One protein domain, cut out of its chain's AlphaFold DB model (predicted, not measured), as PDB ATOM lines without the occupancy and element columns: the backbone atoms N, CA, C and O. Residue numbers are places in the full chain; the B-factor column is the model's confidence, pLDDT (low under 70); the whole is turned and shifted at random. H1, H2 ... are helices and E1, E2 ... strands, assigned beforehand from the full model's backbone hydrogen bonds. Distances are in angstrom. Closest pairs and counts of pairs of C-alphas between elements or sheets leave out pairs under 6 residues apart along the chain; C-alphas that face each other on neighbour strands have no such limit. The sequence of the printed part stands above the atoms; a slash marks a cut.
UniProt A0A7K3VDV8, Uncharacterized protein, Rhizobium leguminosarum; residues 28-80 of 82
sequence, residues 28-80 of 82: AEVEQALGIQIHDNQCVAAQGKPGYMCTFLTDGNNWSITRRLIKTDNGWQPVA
ATOM      1  N   ALA A  28     347.572 206.607 219.286       95.19
ATOM      2  CA  ALA A  28     348.574 207.673 219.287       95.19
ATOM      3  C   ALA A  28     349.687 207.473 220.336       95.19
ATOM      4  O   ALA A  28     350.848 207.797 220.089       95.19
ATOM      5  N   GLU A  29     349.367 206.922 221.513       95.31
ATOM      6  CA  GLU A  29     350.375 206.603 222.532       95.31
ATOM      7  C   GLU A  29     351.261 205.418 222.120       95.31
ATOM      8  O   GLU A  29     352.453 205.410 222.427       95.31
ATOM      9  N   VAL A  30     350.704 204.425 221.418       94.62
ATOM     10  CA  VAL A  30     351.471 203.304 220.856       94.62
ATOM     11  C   VAL A  30     352.351 203.779 219.698       94.62
ATOM     12  O   VAL A  30     353.531 203.430 219.657       94.62
ATOM     13  N   GLU A  31     351.826 204.621 218.806       95.69
ATOM     14  CA  GLU A  31     352.587 205.249 217.722       95.69
ATOM     15  C   GLU A  31     353.755 206.070 218.265       95.69
ATOM     16  O   GLU A  31     354.891 205.906 217.822       95.69
ATOM     17  N   GLN A  32     353.508 206.902 219.281       95.38
ATOM     18  CA  GLN A  32     354.549 207.692 219.935       95.38
ATOM     19  C   GLN A  32     355.614 206.800 220.588       95.38
ATOM     20  O   GLN A  32     356.804 207.106 220.511       95.38
ATOM     21  N   ALA A  33     355.205 205.700 221.226       94.56
ATOM     22  CA  ALA A  33     356.123 204.778 221.889       94.56
ATOM     23  C   ALA A  33     356.994 203.981 220.902       94.56
ATOM     24  O   ALA A  33     358.113 203.596 221.247       94.56
ATOM     25  N   LEU A  34     356.485 203.697 219.700       93.06
ATOM     26  CA  LEU A  34     357.154 202.848 218.709       93.06
ATOM     27  C   LEU A  34     357.787 203.622 217.547       93.06
ATOM     28  O   LEU A  34     358.627 203.064 216.844       93.06
ATOM     29  N   GLY A  35     357.401 204.881 217.335       93.75
ATOM     30  CA  GLY A  35     357.863 205.704 216.218       93.75
ATOM     31  C   GLY A  35     357.362 205.228 214.851       93.75
ATOM     32  O   GLY A  35     358.054 205.418 213.853       93.75
ATOM     33  N   ILE A  36     356.196 204.581 214.802       93.19
ATOM     34  CA  ILE A  36     355.564 204.060 213.580       93.19
ATOM     35  C   ILE A  36     354.082 204.427 213.560       93.19
ATOM     36  O   ILE A  36     353.499 204.611 214.623       93.19
ATOM     37  N   GLN A  37     353.489 204.497 212.369       95.94
ATOM     38  CA  GLN A  37     352.042 204.665 212.203       95.94
ATOM     39  C   GLN A  37     351.338 203.311 212.275       95.94
ATOM     40  O   GLN A  37     351.838 202.317 211.724       95.94
ATOM     41  N   ILE A  38     350.214 203.266 212.982       95.12
ATOM     42  CA  ILE A  38     349.452 202.041 213.215       95.12
ATOM     43  C   ILE A  38     347.945 202.302 213.186       95.12
ATOM     44  O   ILE A  38     347.493 203.419 213.394       95.12
ATOM     45  N   HIS A  39     347.171 201.235 213.025       94.56
ATOM     46  CA  HIS A  39     345.719 201.245 213.182       94.56
ATOM     47  C   HIS A  39     345.229 199.957 213.854       94.56
ATOM     48  O   HIS A  39     345.999 199.015 214.091       94.56
ATOM     49  N   ASP A  40     343.933 199.919 214.174       93.25
ATOM     50  CA  ASP A  40     343.262 198.782 214.813       93.25
ATOM     51  C   ASP A  40     343.945 198.355 216.126       93.25
ATOM     52  O   ASP A  40     344.091 197.168 216.430       93.25
ATOM     53  N   ASN A  41     344.384 199.336 216.923       93.62
ATOM     54  CA  ASN A  41     345.086 199.081 218.176       93.62
ATOM     55  C   ASN A  41     344.190 198.394 219.224       93.62
ATOM     56  O   ASN A  41     343.186 198.942 219.685       93.62
ATOM     57  N   GLN A  42     344.608 197.210 219.668       93.62
ATOM     58  CA  GLN A  42     343.955 196.422 220.706       93.62
ATOM     59  C   GLN A  42     344.926 196.121 221.843       93.62
ATOM     60  O   GLN A  42     345.796 195.259 221.726       93.62
ATOM     61  N   CYS A  43     344.742 196.792 222.977       92.69
ATOM     62  CA  CYS A  43     345.574 196.613 224.162       92.69
ATOM     63  C   CYS A  43     344.823 195.900 225.287       92.69
ATOM     64  O   CYS A  43     343.773 196.356 225.736       92.69
ATOM     65  N   VAL A  44     345.410 194.824 225.807       92.50
ATOM     66  CA  VAL A  44     344.921 194.093 226.987       92.50
ATOM     67  C   VAL A  44     345.988 194.074 228.073       92.50
ATOM     68  O   VAL A  44     347.175 194.097 227.766       92.50
ATOM     69  N   ALA A  45     345.601 194.046 229.349       91.81
ATOM     70  CA  ALA A  45     346.573 193.971 230.440       91.81
ATOM     71  C   ALA A  45     347.457 192.717 230.292       91.81
ATOM     72  O   ALA A  45     346.955 191.620 230.037       91.81
ATOM     73  N   ALA A  46     348.774 192.870 230.437       90.19
ATOM     74  CA  ALA A  46     349.706 191.758 230.321       90.19
ATOM     75  C   ALA A  46     349.539 190.798 231.510       90.19
ATOM     76  O   ALA A  46     349.588 191.194 232.676       90.19
ATOM     77  N   GLN A  47     349.345 189.509 231.234       87.81
ATOM     78  CA  GLN A  47     349.146 188.523 232.291       87.81
ATOM     79  C   GLN A  47     350.466 188.234 233.018       87.81
ATOM     80  O   GLN A  47     351.459 187.856 232.401       87.81
ATOM     81  N   GLY A  48     350.477 188.399 234.344       87.44
ATOM     82  CA  GLY A  48     351.643 188.092 235.185       87.44
ATOM     83  C   GLY A  48     352.852 189.012 234.973       87.44
ATOM     84  O   GLY A  48     353.919 188.747 235.521       87.44
ATOM     85  N   LYS A  49     352.702 190.089 234.192       88.00
ATOM     86  CA  LYS A  49     353.743 191.083 233.910       88.00
ATOM     87  C   LYS A  49     353.148 192.489 233.953       88.00
ATOM     88  O   LYS A  49     351.969 192.655 233.660       88.00
ATOM     89  N   PRO A  50     353.937 193.522 234.284       89.94
ATOM     90  CA  PRO A  50     353.458 194.892 234.194       89.94
ATOM     91  C   PRO A  50     353.215 195.289 232.732       89.94
ATOM     92  O   PRO A  50     353.964 194.878 231.833       89.94
ATOM     93  N   GLY A  51     352.209 196.140 232.528       92.19
ATOM     94  CA  GLY A  51     351.900 196.768 231.244       92.19
ATOM     95  C   GLY A  51     350.720 196.155 230.496       92.19
ATOM     96  O   GLY A  51     349.901 195.435 231.064       92.19
ATOM     97  N   TYR A  52     350.654 196.470 229.205       94.31
ATOM     98  CA  TYR A  52     349.626 196.040 228.265       94.31
ATOM     99  C   TYR A  52     350.265 195.325 227.083       94.31
ATOM    100  O   TYR A  52     351.269 195.787 226.550       94.31
ATOM    101  N   MET A  53     349.679 194.209 226.666       93.69
ATOM    102  CA  MET A  53     349.934 193.597 225.371       93.69
ATOM    103  C   MET A  53     349.057 194.283 224.332       93.69
ATOM    104  O   MET A  53     347.838 194.135 224.374       93.69
ATOM    105  N   CYS A  54     349.677 195.030 223.429       93.88
ATOM    106  CA  CYS A  54     349.012 195.738 222.347       93.88
ATOM    107  C   CYS A  54     349.274 195.032 221.026       93.88
ATOM    108  O   CYS A  54     350.433 194.847 220.645       93.88
ATOM    109  N   THR A  55     348.199 194.639 220.356       94.69
ATOM    110  CA  THR A  55     348.210 194.110 218.997       94.69
ATOM    111  C   THR A  55     347.633 195.165 218.070       94.69
ATOM    112  O   THR A  55     346.554 195.679 218.335       94.69
ATOM    113  N   PHE A  56     348.351 195.492 217.006       94.56
ATOM    114  CA  PHE A  56     347.975 196.534 216.051       94.56
ATOM    115  C   PHE A  56     348.447 196.154 214.646       94.56
ATOM    116  O   PHE A  56     349.271 195.244 214.485       94.56
ATOM    117  N   LEU A  57     347.934 196.852 213.636       95.81
ATOM    118  CA  LEU A  57     348.362 196.730 212.247       95.81
ATOM    119  C   LEU A  57     349.277 197.899 211.880       95.81
ATOM    120  O   LEU A  57     349.000 199.039 212.233       95.81
ATOM    121  N   THR A  58     350.382 197.630 211.183       94.56
ATOM    122  CA  THR A  58     351.263 198.698 210.678       94.56
ATOM    123  C   THR A  58     350.702 199.332 209.416       94.56
ATOM    124  O   THR A  58     350.399 198.607 208.456       94.56
ATOM    125  N   ASP A  59     350.718 200.657 209.352       86.00
ATOM    126  CA  ASP A  59     350.357 201.383 208.138       86.00
ATOM    127  C   ASP A  59     351.395 201.125 207.040       86.00
ATOM    128  O   ASP A  59     352.605 201.262 207.229       86.00
ATOM    129  N   GLY A  60     350.920 200.663 205.883       84.56
ATOM    130  CA  GLY A  60     351.738 200.316 204.717       84.56
ATOM    131  C   GLY A  60     351.634 198.841 204.340       84.56
ATOM    132  O   GLY A  60     351.208 198.526 203.232       84.56
ATOM    133  N   ASN A  61     351.968 197.936 205.264       89.81
ATOM    134  CA  ASN A  61     352.009 196.492 204.986       89.81
ATOM    135  C   ASN A  61     350.890 195.687 205.666       89.81
ATOM    136  O   ASN A  61     350.786 194.484 205.418       89.81
ATOM    137  N   ASN A  62     350.084 196.313 206.535       90.94
ATOM    138  CA  ASN A  62     349.052 195.654 207.347       90.94
ATOM    139  C   ASN A  62     349.588 194.445 208.133       90.94
ATOM    140  O   ASN A  62     348.920 193.420 208.276       90.94
ATOM    141  N   TRP A  63     350.830 194.529 208.619       93.38
ATOM    142  CA  TRP A  63     351.401 193.481 209.453       93.38
ATOM    143  C   TRP A  63     350.843 193.587 210.860       93.38
ATOM    144  O   TRP A  63     350.942 194.637 211.491       93.38
ATOM    145  N   SER A  64     350.296 192.478 211.357       94.38
ATOM    146  CA  SER A  64     349.884 192.375 212.751       94.38
ATOM    147  C   SER A  64     351.106 192.190 213.637       94.38
ATOM    148  O   SER A  64     351.868 191.231 213.489       94.38
ATOM    149  N   ILE A  65     351.303 193.133 214.552       93.00
ATOM    150  CA  ILE A  65     352.405 193.130 215.505       93.00
ATOM    151  C   ILE A  65     351.819 193.168 216.907       93.00
ATOM    152  O   ILE A  65     350.962 193.991 217.206       93.00
ATOM    153  N   THR A  66     352.346 192.316 217.783       93.62
ATOM    154  CA  THR A  66     352.040 192.339 219.213       93.62
ATOM    155  C   THR A  66     353.263 192.816 219.996       93.62
ATOM    156  O   THR A  66     354.349 192.239 219.888       93.62
ATOM    157  N   ARG A  67     353.102 193.868 220.805       93.56
ATOM    158  CA  ARG A  67     354.144 194.419 221.685       93.56
ATOM    159  C   ARG A  67     353.622 194.624 223.095       93.56
ATOM    160  O   ARG A  67     352.472 195.002 223.287       93.56
ATOM    161  N   ARG A  68     354.491 194.427 224.087       94.25
ATOM    162  CA  ARG A  68     354.203 194.818 225.467       94.25
ATOM    163  C   ARG A  68     354.633 196.261 225.696       94.25
ATOM    164  O   ARG A  68     355.799 196.581 225.471       94.25
ATOM    165  N   LEU A  69     353.723 197.099 226.178       94.69
ATOM    166  CA  LEU A  69     353.996 198.479 226.566       94.69
ATOM    167  C   LEU A  69     353.784 198.666 228.066       94.69
ATOM    168  O   LEU A  69     352.792 198.204 228.630       94.69
ATOM    169  N   ILE A  70     354.707 199.370 228.714       94.25
ATOM    170  CA  ILE A  70     354.590 199.779 230.118       94.25
ATOM    171  C   ILE A  70     354.485 201.297 230.201       94.25
ATOM    172  O   ILE A  70     355.135 202.009 229.435       94.25
ATOM    173  N   LYS A  71     353.670 201.796 231.132       92.88
ATOM    174  CA  LYS A  71     353.592 203.227 231.419       92.88
ATOM    175  C   LYS A  71     354.717 203.596 232.381       92.88
ATOM    176  O   LYS A  71     354.823 203.003 233.451       92.88
ATOM    177  N   THR A  72     355.550 204.547 231.980       91.50
ATOM    178  CA  THR A  72     356.648 205.115 232.774       91.50
ATOM    179  C   THR A  72     356.402 206.607 233.004       91.50
ATOM    180  O   THR A  72     355.475 207.173 232.419       91.50
ATOM    181  N   ASP A  73     357.252 207.265 233.793       92.12
ATOM    182  CA  ASP A  73     357.185 208.722 233.999       92.12
ATOM    183  C   ASP A  73     357.403 209.516 232.698       92.12
ATOM    184  O   ASP A  73     356.913 210.633 232.556       92.12
ATOM    185  N   ASN A  74     358.072 208.906 231.713       90.25
ATOM    186  CA  ASN A  74     358.318 209.483 230.389       90.25
ATOM    187  C   ASN A  74     357.253 209.083 229.350       90.25
ATOM    188  O   ASN A  74     357.448 209.285 228.154       90.25
ATOM    189  N   GLY A  75     356.143 208.479 229.785       90.88
ATOM    190  CA  GLY A  75     355.090 207.961 228.912       90.88
ATOM    191  C   GLY A  75     355.206 206.459 228.648       90.88
ATOM    192  O   GLY A  75     355.859 205.719 229.392       90.88
ATOM    193  N   TRP A  76     354.519 205.990 227.609       94.19
ATOM    194  CA  TRP A  76     354.507 204.578 227.235       94.19
ATOM    195  C   TRP A  76     355.806 204.176 226.553       94.19
ATOM    196  O   TRP A  76     356.335 204.909 225.724       94.19
ATOM    197  N   GLN A  77     356.325 203.009 226.922       94.88
ATOM    198  CA  GLN A  77     357.584 202.490 226.400       94.88
ATOM    199  C   GLN A  77     357.427 201.014 226.020       94.88
ATOM    200  O   GLN A  77     356.829 200.250 226.794       94.88
ATOM    201  N   PRO A  78     357.957 200.583 224.861       92.75
ATOM    202  CA  PRO A  78     357.974 199.178 224.495       92.75
ATOM    203  C   PRO A  78     358.969 198.409 225.363       92.75
ATOM    204  O   PRO A  78     360.063 198.885 225.661       92.75
ATOM    205  N   VAL A  79     358.615 197.183 225.733       89.75
ATOM    206  CA  VAL A  79     359.511 196.281 226.460       89.75
ATOM    207  C   VAL A  79     359.916 195.126 225.555       89.75
ATOM    208  O   VAL A  79     359.079 194.520 224.883       89.75
ATOM    209  N   ALA A  80     361.208 194.799 225.547       76.75
ATOM    210  CA  ALA A  80     361.698 193.602 224.879       76.75
ATOM    211  C   ALA A  80     361.193 192.347 225.614       76.75
ATOM    212  O   ALA A  80     361.393 192.197 226.820       76.75
TER     213      ALA A  80
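What this domain is: This is residues 28 to 80 of the 82 residues of an uncharacterized protein of Rhizobium leguminosarum (UniProt A0A7K3VDV8). A strongly twisted sheet of four strands curls round one short helix, H1, with edge strands E1 and E4 reaching round it from either end of the sheet. The printed part has 53 residues with one named helix and four named strands, in the order H1, E1, E2, E3, E4; the sheet, E1 - E2 - E3 - E4, is antiparallel throughout, and the class is mostly strand. The whole is compact and rounded, with a radius of gyration of the C-alphas of 10.7 A and spans of 31 by 23 by 17 A.

How they stand to each other: Start with the meander, each strand the antiparallel neighbour of the one before: E1, residues 38 to 45, E2, residues 52 to 58, E3, residues 64 to 72, and E4, residues 75 to 79. Each consecutive pair is a hairpin. Look for N 42 and O 55, 2.8 A apart, between E1 and E2; N 54 and O 67, 2.8 A, between E2 and E3; and N 70 and O 77, 3.0 A, between E3 and E4. E1 and E4 are apart. H1, residues 28 to 34, is on the sheet; its closest C-alphas to E4 are those of Ala 33 and Gln 77, 5.3 A, and to E1 those of Glu 31 and Ile 38, 6.4 A. In H1 every O i to N i+4 pair is within hydrogen-bond range.

Where its parts are: Find C-alpha 28 at (348.574, 207.673, 219.287), where H1 begins; it runs 9.9 A. E1 spans 19.2 A and bends by 54 degrees at residue 41. E2 spans 17.9 A, E3 24.7 A and E4 12.7 A, ending at C-alpha 79, (359.511, 196.281, 226.460).

The domain as a whole: The C-alphas farthest apart, those of Gly 48 and Gly 60, are 32.8 A apart. The printed part has no cut and no long link. The mean pLDDT of the printed part is 92.4, and no printed residue is under 70.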